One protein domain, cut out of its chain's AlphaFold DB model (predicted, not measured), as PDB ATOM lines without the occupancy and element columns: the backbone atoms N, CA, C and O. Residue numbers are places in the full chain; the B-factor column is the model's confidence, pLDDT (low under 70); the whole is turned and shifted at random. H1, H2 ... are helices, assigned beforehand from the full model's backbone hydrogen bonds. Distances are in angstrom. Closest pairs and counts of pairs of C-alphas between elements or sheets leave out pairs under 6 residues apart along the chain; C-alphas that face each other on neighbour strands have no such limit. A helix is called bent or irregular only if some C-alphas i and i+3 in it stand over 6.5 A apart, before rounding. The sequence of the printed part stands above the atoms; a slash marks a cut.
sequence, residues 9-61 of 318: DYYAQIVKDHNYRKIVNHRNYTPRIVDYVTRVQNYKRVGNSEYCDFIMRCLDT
ATOM      1  N   ASP A   9     173.172 156.009 181.723       90.25
ATOM      2  CA  ASP A   9     174.136 156.099 180.623       90.25
ATOM      3  C   ASP A   9     174.460 157.551 180.244       90.25
ATOM      4  O   ASP A   9     175.603 157.875 179.914       90.25
ATOM      5  N   TYR A  10     173.470 158.443 180.345       89.94
ATOM      6  CA  TYR A  10     173.659 159.885 180.180       89.94
ATOM      7  C   TYR A  10     174.435 160.458 181.370       89.94
ATOM      8  O   TYR A  10     175.380 161.226 181.193       89.94
ATOM      9  N   TYR A  11     174.083 160.048 182.593       89.19
ATOM     10  CA  TYR A  11     174.795 160.472 183.799       89.19
ATOM     11  C   TYR A  11     176.273 160.043 183.779       89.19
ATOM     12  O   TYR A  11     177.148 160.825 184.152       89.19
ATOM     13  N   ALA A  12     176.570 158.845 183.268       90.44
ATOM     14  CA  ALA A  12     177.931 158.337 183.136       90.44
ATOM     15  C   ALA A  12     178.822 159.254 182.281       90.44
ATOM     16  O   ALA A  12     179.981 159.454 182.636       90.44
ATOM     17  N   GLN A  13     178.296 159.887 181.222       91.75
ATOM     18  CA  GLN A  13     179.081 160.834 180.411       91.75
ATOM     19  C   GLN A  13     179.458 162.125 181.148       91.75
ATOM     20  O   GLN A  13     180.469 162.749 180.826       91.75
ATOM     21  N   ILE A  14     178.666 162.531 182.141       89.75
ATOM     22  CA  ILE A  14     178.953 163.713 182.965       89.75
ATOM     23  C   ILE A  14     180.073 163.412 183.968       89.75
ATOM     24  O   ILE A  14     180.908 164.272 184.259       89.75
ATOM     25  N   VAL A  15     180.083 162.194 184.516       89.81
ATOM     26  CA  VAL A  15     181.109 161.744 185.466       89.81
ATOM     27  C   VAL A  15     182.420 161.427 184.747       89.81
ATOM     28  O   VAL A  15     183.494 161.730 185.274       89.81
ATOM     29  N   LYS A  16     182.328 160.854 183.541       90.75
ATOM     30  CA  LYS A  16     183.470 160.516 182.691       90.75
ATOM     31  C   LYS A  16     184.416 161.710 182.554       90.75
ATOM     32  O   LYS A  16     183.978 162.843 182.358       90.75
ATOM     33  N   ASP A  17     185.709 161.445 182.721       89.88
ATOM     34  CA  ASP A  17     186.797 162.424 182.605       89.88
ATOM     35  C   ASP A  17     186.589 163.710 183.424       89.88
ATOM     36  O   ASP A  17     187.142 164.765 183.115       89.88
ATOM     37  N   HIS A  18     185.807 163.625 184.506       89.56
ATOM     38  CA  HIS A  18     185.464 164.751 185.372       89.56
ATOM     39  C   HIS A  18     184.769 165.906 184.629       89.56
ATOM     40  O   HIS A  18     184.899 167.068 185.023       89.56
ATOM     41  N   ASN A  19     184.010 165.604 183.570       90.94
ATOM     42  CA  ASN A  19     183.329 166.601 182.741       90.94
ATOM     43  C   ASN A  19     182.398 167.530 183.539       90.94
ATOM     44  O   ASN A  19     182.286 168.712 183.213       90.94
ATOM     45  N   TYR A  20     181.817 167.054 184.646       90.50
ATOM     46  CA  TYR A  20     181.059 167.890 185.581       90.50
ATOM     47  C   TYR A  20     181.817 169.151 186.028       90.50
ATOM     48  O   TYR A  20     181.186 170.191 186.193       90.50
ATOM     49  N   ARG A  21     183.152 169.104 186.178       92.38
ATOM     50  CA  ARG A  21     183.963 170.278 186.553       92.38
ATOM     51  C   ARG A  21     183.952 171.344 185.464       92.38
ATOM     52  O   ARG A  21     183.843 172.524 185.778       92.38
ATOM     53  N   LYS A  22     184.037 170.933 184.195       92.50
ATOM     54  CA  LYS A  22     183.964 171.850 183.045       92.50
ATOM     55  C   LYS A  22     182.596 172.527 182.985       92.50
ATOM     56  O   LYS A  22     182.523 173.736 182.813       92.50
ATOM     57  N   ILE A  23     181.534 171.749 183.209       92.00
ATOM     58  CA  ILE A  23     180.144 172.221 183.204       92.00
ATOM     59  C   ILE A  23     179.915 173.268 184.304       92.00
ATOM     60  O   ILE A  23     179.434 174.356 184.005       92.00
ATOM     61  N   VAL A  24     180.262 172.969 185.567       91.44
ATOM     62  CA  VAL A  24     179.970 173.876 186.700       91.44
ATOM     63  C   VAL A  24     180.854 175.122 186.732       91.44
ATOM     64  O   VAL A  24     180.421 176.150 187.239       91.44
ATOM     65  N   ASN A  25     182.070 175.048 186.182       91.62
ATOM     66  CA  ASN A  25     182.987 176.188 186.110       91.62
ATOM     67  C   ASN A  25     182.767 177.054 184.860       91.62
ATOM     68  O   ASN A  25     183.473 178.045 184.669       91.62
ATOM     69  N   HIS A  26     181.826 176.692 183.986       92.00
ATOM     70  CA  HIS A  26     181.532 177.480 182.799       92.00
ATOM     71  C   HIS A  26     180.887 178.822 183.176       92.00
ATOM     72  O   HIS A  26     179.954 178.866 183.977       92.00
ATOM     73  N   ARG A  27     181.316 179.923 182.545       87.44
ATOM     74  CA  ARG A  27     180.832 181.288 182.851       87.44
ATOM     75  C   ARG A  27     179.313 181.465 182.729       87.44
ATOM     76  O   ARG A  27     178.734 182.285 183.429       87.44
ATOM     77  N   ASN A  28     178.682 180.693 181.842       88.06
ATOM     78  CA  ASN A  28     177.240 180.743 181.603       88.06
ATOM     79  C   ASN A  28     176.458 179.717 182.436       88.06
ATOM     80  O   ASN A  28     175.254 179.594 182.238       88.06
ATOM     81  N   TYR A  29     177.102 178.959 183.327       87.88
ATOM     82  CA  TYR A  29     176.423 177.941 184.121       87.88
ATOM     83  C   TYR A  29     175.308 178.556 184.978       87.88
ATOM     84  O   TYR A  29     175.546 179.430 185.809       87.88
ATOM     85  N   THR A  30     174.075 178.074 184.797       83.56
ATOM     86  CA  THR A  30     172.924 178.458 185.625       83.56
ATOM     87  C   THR A  30     172.034 177.251 185.918       83.56
ATOM     88  O   THR A  30     171.970 176.314 185.112       83.56
ATOM     89  N   PRO A  31     171.261 177.278 187.022       83.06
ATOM     90  CA  PRO A  31     170.241 176.263 187.286       83.06
ATOM     91  C   PRO A  31     169.236 176.082 186.135       83.06
ATOM     92  O   PRO A  31     168.711 174.985 185.960       83.06
ATOM     93  N   ARG A  32     168.991 177.124 185.325       79.88
ATOM     94  CA  ARG A  32     168.083 177.077 184.167       79.88
ATOM     95  C   ARG A  32     168.642 176.254 183.015       79.88
ATOM     96  O   ARG A  32     167.911 175.447 182.447       79.88
ATOM     97  N   ILE A  33     169.937 176.380 182.725       85.12
ATOM     98  CA  ILE A  33     170.579 175.530 181.717       85.12
ATOM     99  C   ILE A  33     170.554 174.071 182.172       85.12
ATOM    100  O   ILE A  33     170.191 173.191 181.394       85.12
ATOM    101  N   VAL A  34     170.834 173.813 183.454       87.06
ATOM    102  CA  VAL A  34     170.734 172.465 184.037       87.06
ATOM    103  C   VAL A  34     169.308 171.909 183.940       87.06
ATOM    104  O   VAL A  34     169.126 170.739 183.604       87.06
ATOM    105  N   ASP A  35     168.286 172.724 184.209       84.69
ATOM    106  CA  ASP A  35     166.883 172.337 184.033       84.69
ATOM    107  C   ASP A  35     166.590 171.960 182.576       84.69
ATOM    108  O   ASP A  35     166.058 170.882 182.332       84.69
ATOM    109  N   TYR A  36     167.003 172.787 181.611       86.44
ATOM    110  CA  TYR A  36     166.786 172.538 180.184       86.44
ATOM    111  C   TYR A  36     167.437 171.231 179.713       86.44
ATOM    112  O   TYR A  36     166.759 170.386 179.123       86.44
ATOM    113  N   VAL A  37     168.723 171.017 180.003       88.31
ATOM    114  CA  VAL A  37     169.458 169.834 179.509       88.31
ATOM    115  C   VAL A  37     169.022 168.530 180.181       88.31
ATOM    116  O   VAL A  37     169.345 167.452 179.688       88.31
ATOM    117  N   THR A  38     168.279 168.602 181.290       89.88
ATOM    118  CA  THR A  38     167.750 167.421 181.995       89.88
ATOM    119  C   THR A  38     166.313 167.058 181.609       89.88
ATOM    120  O   THR A  38     165.807 166.039 182.075       89.88
ATOM    121  N   ARG A  39     165.643 167.822 180.728       87.88
ATOM    122  CA  ARG A  39     164.297 167.473 180.231       87.88
ATOM    123  C   ARG A  39     164.357 166.321 179.232       87.88
ATOM    124  O   ARG A  39     165.165 166.346 178.304       87.88
ATOM    125  N   VAL A  40     163.428 165.368 179.359       88.25
ATOM    126  CA  VAL A  40     163.328 164.185 178.480       88.25
ATOM    127  C   VAL A  40     163.273 164.560 177.004       88.25
ATOM    128  O   VAL A  40     163.971 163.949 176.199       88.25
ATOM    129  N   GLN A  41     162.503 165.589 176.649       86.12
ATOM    130  CA  GLN A  41     162.391 166.043 175.262       86.12
ATOM    131  C   GLN A  41     163.689 166.610 174.669       86.12
ATOM    132  O   GLN A  41     163.765 166.741 173.451       86.12
ATOM    133  N   ASN A  42     164.672 166.961 175.504       87.62
ATOM    134  CA  ASN A  42     165.910 167.613 175.088       87.62
ATOM    135  C   ASN A  42     167.060 166.609 175.034       87.62
ATOM    136  O   ASN A  42     167.671 166.454 173.982       87.62
ATOM    137  N   TYR A  43     167.321 165.866 176.119       87.88
ATOM    138  CA  TYR A  43     168.457 164.938 176.129       87.88
ATOM    139  C   TYR A  43     168.253 163.730 175.207       87.88
ATOM    140  O   TYR A  43     169.227 163.221 174.674       87.88
ATOM    141  N   LYS A  44     167.007 163.299 174.950       90.38
ATOM    142  CA  LYS A  44     166.731 162.207 173.994       90.38
ATOM    143  C   LYS A  44     166.990 162.581 172.530       90.38
ATOM    144  O   LYS A  44     166.896 161.709 171.671       90.38
ATOM    145  N   ARG A  45     167.270 163.854 172.226       89.25
ATOM    146  CA  ARG A  45     167.613 164.304 170.865       89.25
ATOM    147  C   ARG A  45     169.052 163.963 170.477       89.25
ATOM    148  O   ARG A  45     169.386 164.075 169.305       89.25
ATOM    149  N   VAL A  46     169.892 163.594 171.443       90.69
ATOM    150  CA  VAL A  46     171.313 163.291 171.241       90.69
ATOM    151  C   VAL A  46     171.627 161.892 171.754       90.69
ATOM    152  O   VAL A  46     170.953 161.397 172.657       90.69
ATOM    153  N   GLY A  47     172.643 161.240 171.187       92.31
ATOM    154  CA  GLY A  47     173.097 159.950 171.701       92.31
ATOM    155  C   GLY A  47     173.726 160.087 173.090       92.31
ATOM    156  O   GLY A  47     174.251 161.144 173.445       92.31
ATOM    157  N   ASN A  48     173.735 158.999 173.871       90.19
ATOM    158  CA  ASN A  48     174.296 158.996 175.228       90.19
ATOM    159  C   ASN A  48     175.721 159.571 175.245       90.19
ATOM    160  O   ASN A  48     175.999 160.448 176.052       90.19
ATOM    161  N   SER A  49     176.594 159.123 174.331       91.50
ATOM    162  CA  SER A  49     177.999 159.550 174.218       91.50
ATOM    163  C   SER A  49     178.187 161.029 173.876       91.50
ATOM    164  O   SER A  49     179.223 161.593 174.205       91.50
ATOM    165  N   GLU A  50     177.197 161.660 173.250       92.81
ATOM    166  CA  GLU A  50     177.240 163.063 172.819       92.81
ATOM    167  C   GLU A  50     176.647 164.010 173.869       92.81
ATOM    168  O   GLU A  50     176.598 165.225 173.674       92.81
ATOM    169  N   TYR A  51     176.163 163.475 174.993       92.88
ATOM    170  CA  TYR A  51     175.411 164.260 175.963       92.88
ATOM    171  C   TYR A  51     176.240 165.356 176.631       92.88
ATOM    172  O   TYR A  51     175.744 166.462 176.838       92.88
ATOM    173  N   CYS A  52     177.510 165.080 176.944       91.69
ATOM    174  CA  CYS A  52     178.387 166.105 177.503       91.69
ATOM    175  C   CYS A  52     178.599 167.248 176.501       91.69
ATOM    176  O   CYS A  52     178.472 168.412 176.876       91.69
ATOM    177  N   ASP A  53     178.843 166.929 175.228       91.56
ATOM    178  CA  ASP A  53     179.020 167.934 174.176       91.56
ATOM    179  C   ASP A  53     177.738 168.736 173.948       91.56
ATOM    180  O   ASP A  53     177.788 169.944 173.741       91.56
ATOM    181  N   PHE A  54     176.574 168.093 174.046       91.69
ATOM    182  CA  PHE A  54     175.286 168.780 174.036       91.69
ATOM    183  C   PHE A  54     175.159 169.790 175.184       91.69
ATOM    184  O   PHE A  54     174.792 170.937 174.936       91.69
ATOM    185  N   ILE A  55     175.506 169.404 176.419       91.94
ATOM    186  CA  ILE A  55     175.481 170.323 177.566       91.94
ATOM    187  C   ILE A  55     176.439 171.495 177.339       91.94
ATOM    188  O   ILE A  55     176.061 172.637 177.595       91.94
ATOM    189  N   MET A  56     177.650 171.228 176.840       91.75
ATOM    190  CA  MET A  56     178.628 172.277 176.540       91.75
ATOM    191  C   MET A  56     178.108 173.234 175.464       91.75
ATOM    192  O   MET A  56     178.098 174.433 175.702       91.75
ATOM    193  N   ARG A  57     177.522 172.737 174.365       90.50
ATOM    194  CA  ARG A  57     176.880 173.594 173.349       90.50
ATOM    195  C   ARG A  57     175.761 174.462 173.928       90.50
ATOM    196  O   ARG A  57     175.651 175.631 173.573       90.50
ATOM    197  N   CYS A  58     174.942 173.919 174.831       88.88
ATOM    198  CA  CYS A  58     173.908 174.694 175.523       88.88
ATOM    199  C   CYS A  58     174.487 175.769 176.454       88.88
ATOM    200  O   CYS A  58     173.847 176.794 176.666       88.88
ATOM    201  N   LEU A  59     175.665 175.538 177.033       88.19
ATOM    202  CA  LEU A  59     176.376 176.515 177.857       88.19
ATOM    203  C   LEU A  59     177.063 177.590 177.008       88.19
ATOM    204  O   LEU A  59     177.056 178.761 177.395       88.19
ATOM    205  N   ASP A  60     177.629 177.201 175.870       86.38
ATOM    206  CA  ASP A  60     178.301 178.096 174.929       86.38
ATOM    207  C   ASP A  60     177.290 179.032 174.253       86.38
ATOM    208  O   ASP A  60     177.514 180.242 174.202       86.38
ATOM    209  N   THR A  61     176.134 178.490 173.842       84.06
ATOM    210  CA  THR A  61     175.081 179.218 173.118       84.06
ATOM    211  C   THR A  61     173.691 178.950 173.727       84.06
ATOM    212  O   THR A  61     172.880 178.222 173.150       84.06
TER     213      THR A  61
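Overview. This is residues 9 to 61 of the 318 residues of an uncharacterized protein of Coprococcus eutactus (UniProt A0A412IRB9). The kinked helix H1 and the helix H4 lie side by side, and the shorter H2 packs on H4 away from H1, with little H3 near H4. The 53 printed residues hold four named helices, H1 H2 H3 H4, and no named strand: all helix. It is compact, radius of gyration of the C-alphas 10.1 A, spanning 25 by 24 by 15 A.

Along the chain. H1, residues 9 to 24, 19.7 A, begins at C-alpha 9 (174.136, 156.099, 180.623). It kinks by 85 degrees near residue 18 and is irregular, C-alphas 17 and 20 being 8.5 A apart. H2 is residues 31 to 37, 10.1 A; H3 40 to 43, 5.7 A. H4, 48 to 60, 19.5 A, is irregular, C-alphas 49 and 52 being 7.3 A apart; it ends at C-alpha 60 (178.301, 178.096, 174.929).

Arrangement. H1 touches H4, the same way at a shallow tilt of 28 degrees; their closest C-alphas, Tyr 10 and Asn 48, are 5.1 A apart. H1 and H2 are apart. H2 touches H4, opposite ways at a steep tilt of 43 degrees, with H4's residues 55 to 59 alone; closest C-alphas Val 37 and Ile 55, 6.3 A. H3 is close to but not clearly touching H4, closest C-alphas Tyr 43 and Tyr 51, 7.0 A. Every O i to N i+4 pair is within hydrogen-bond range in H2, 7 of 9 in H4 and 4 of 12 in H1, where 8 of 13 O i to N i+3 pairs are; H3 is too short for an O i to N i+4 pair.

Size, cuts and confidence. The farthest C-alphas, Asp 9 and Arg 27, are 26.2 A apart. The printed part has no cut, no link is long, and no printed residue is under pLDDT 70.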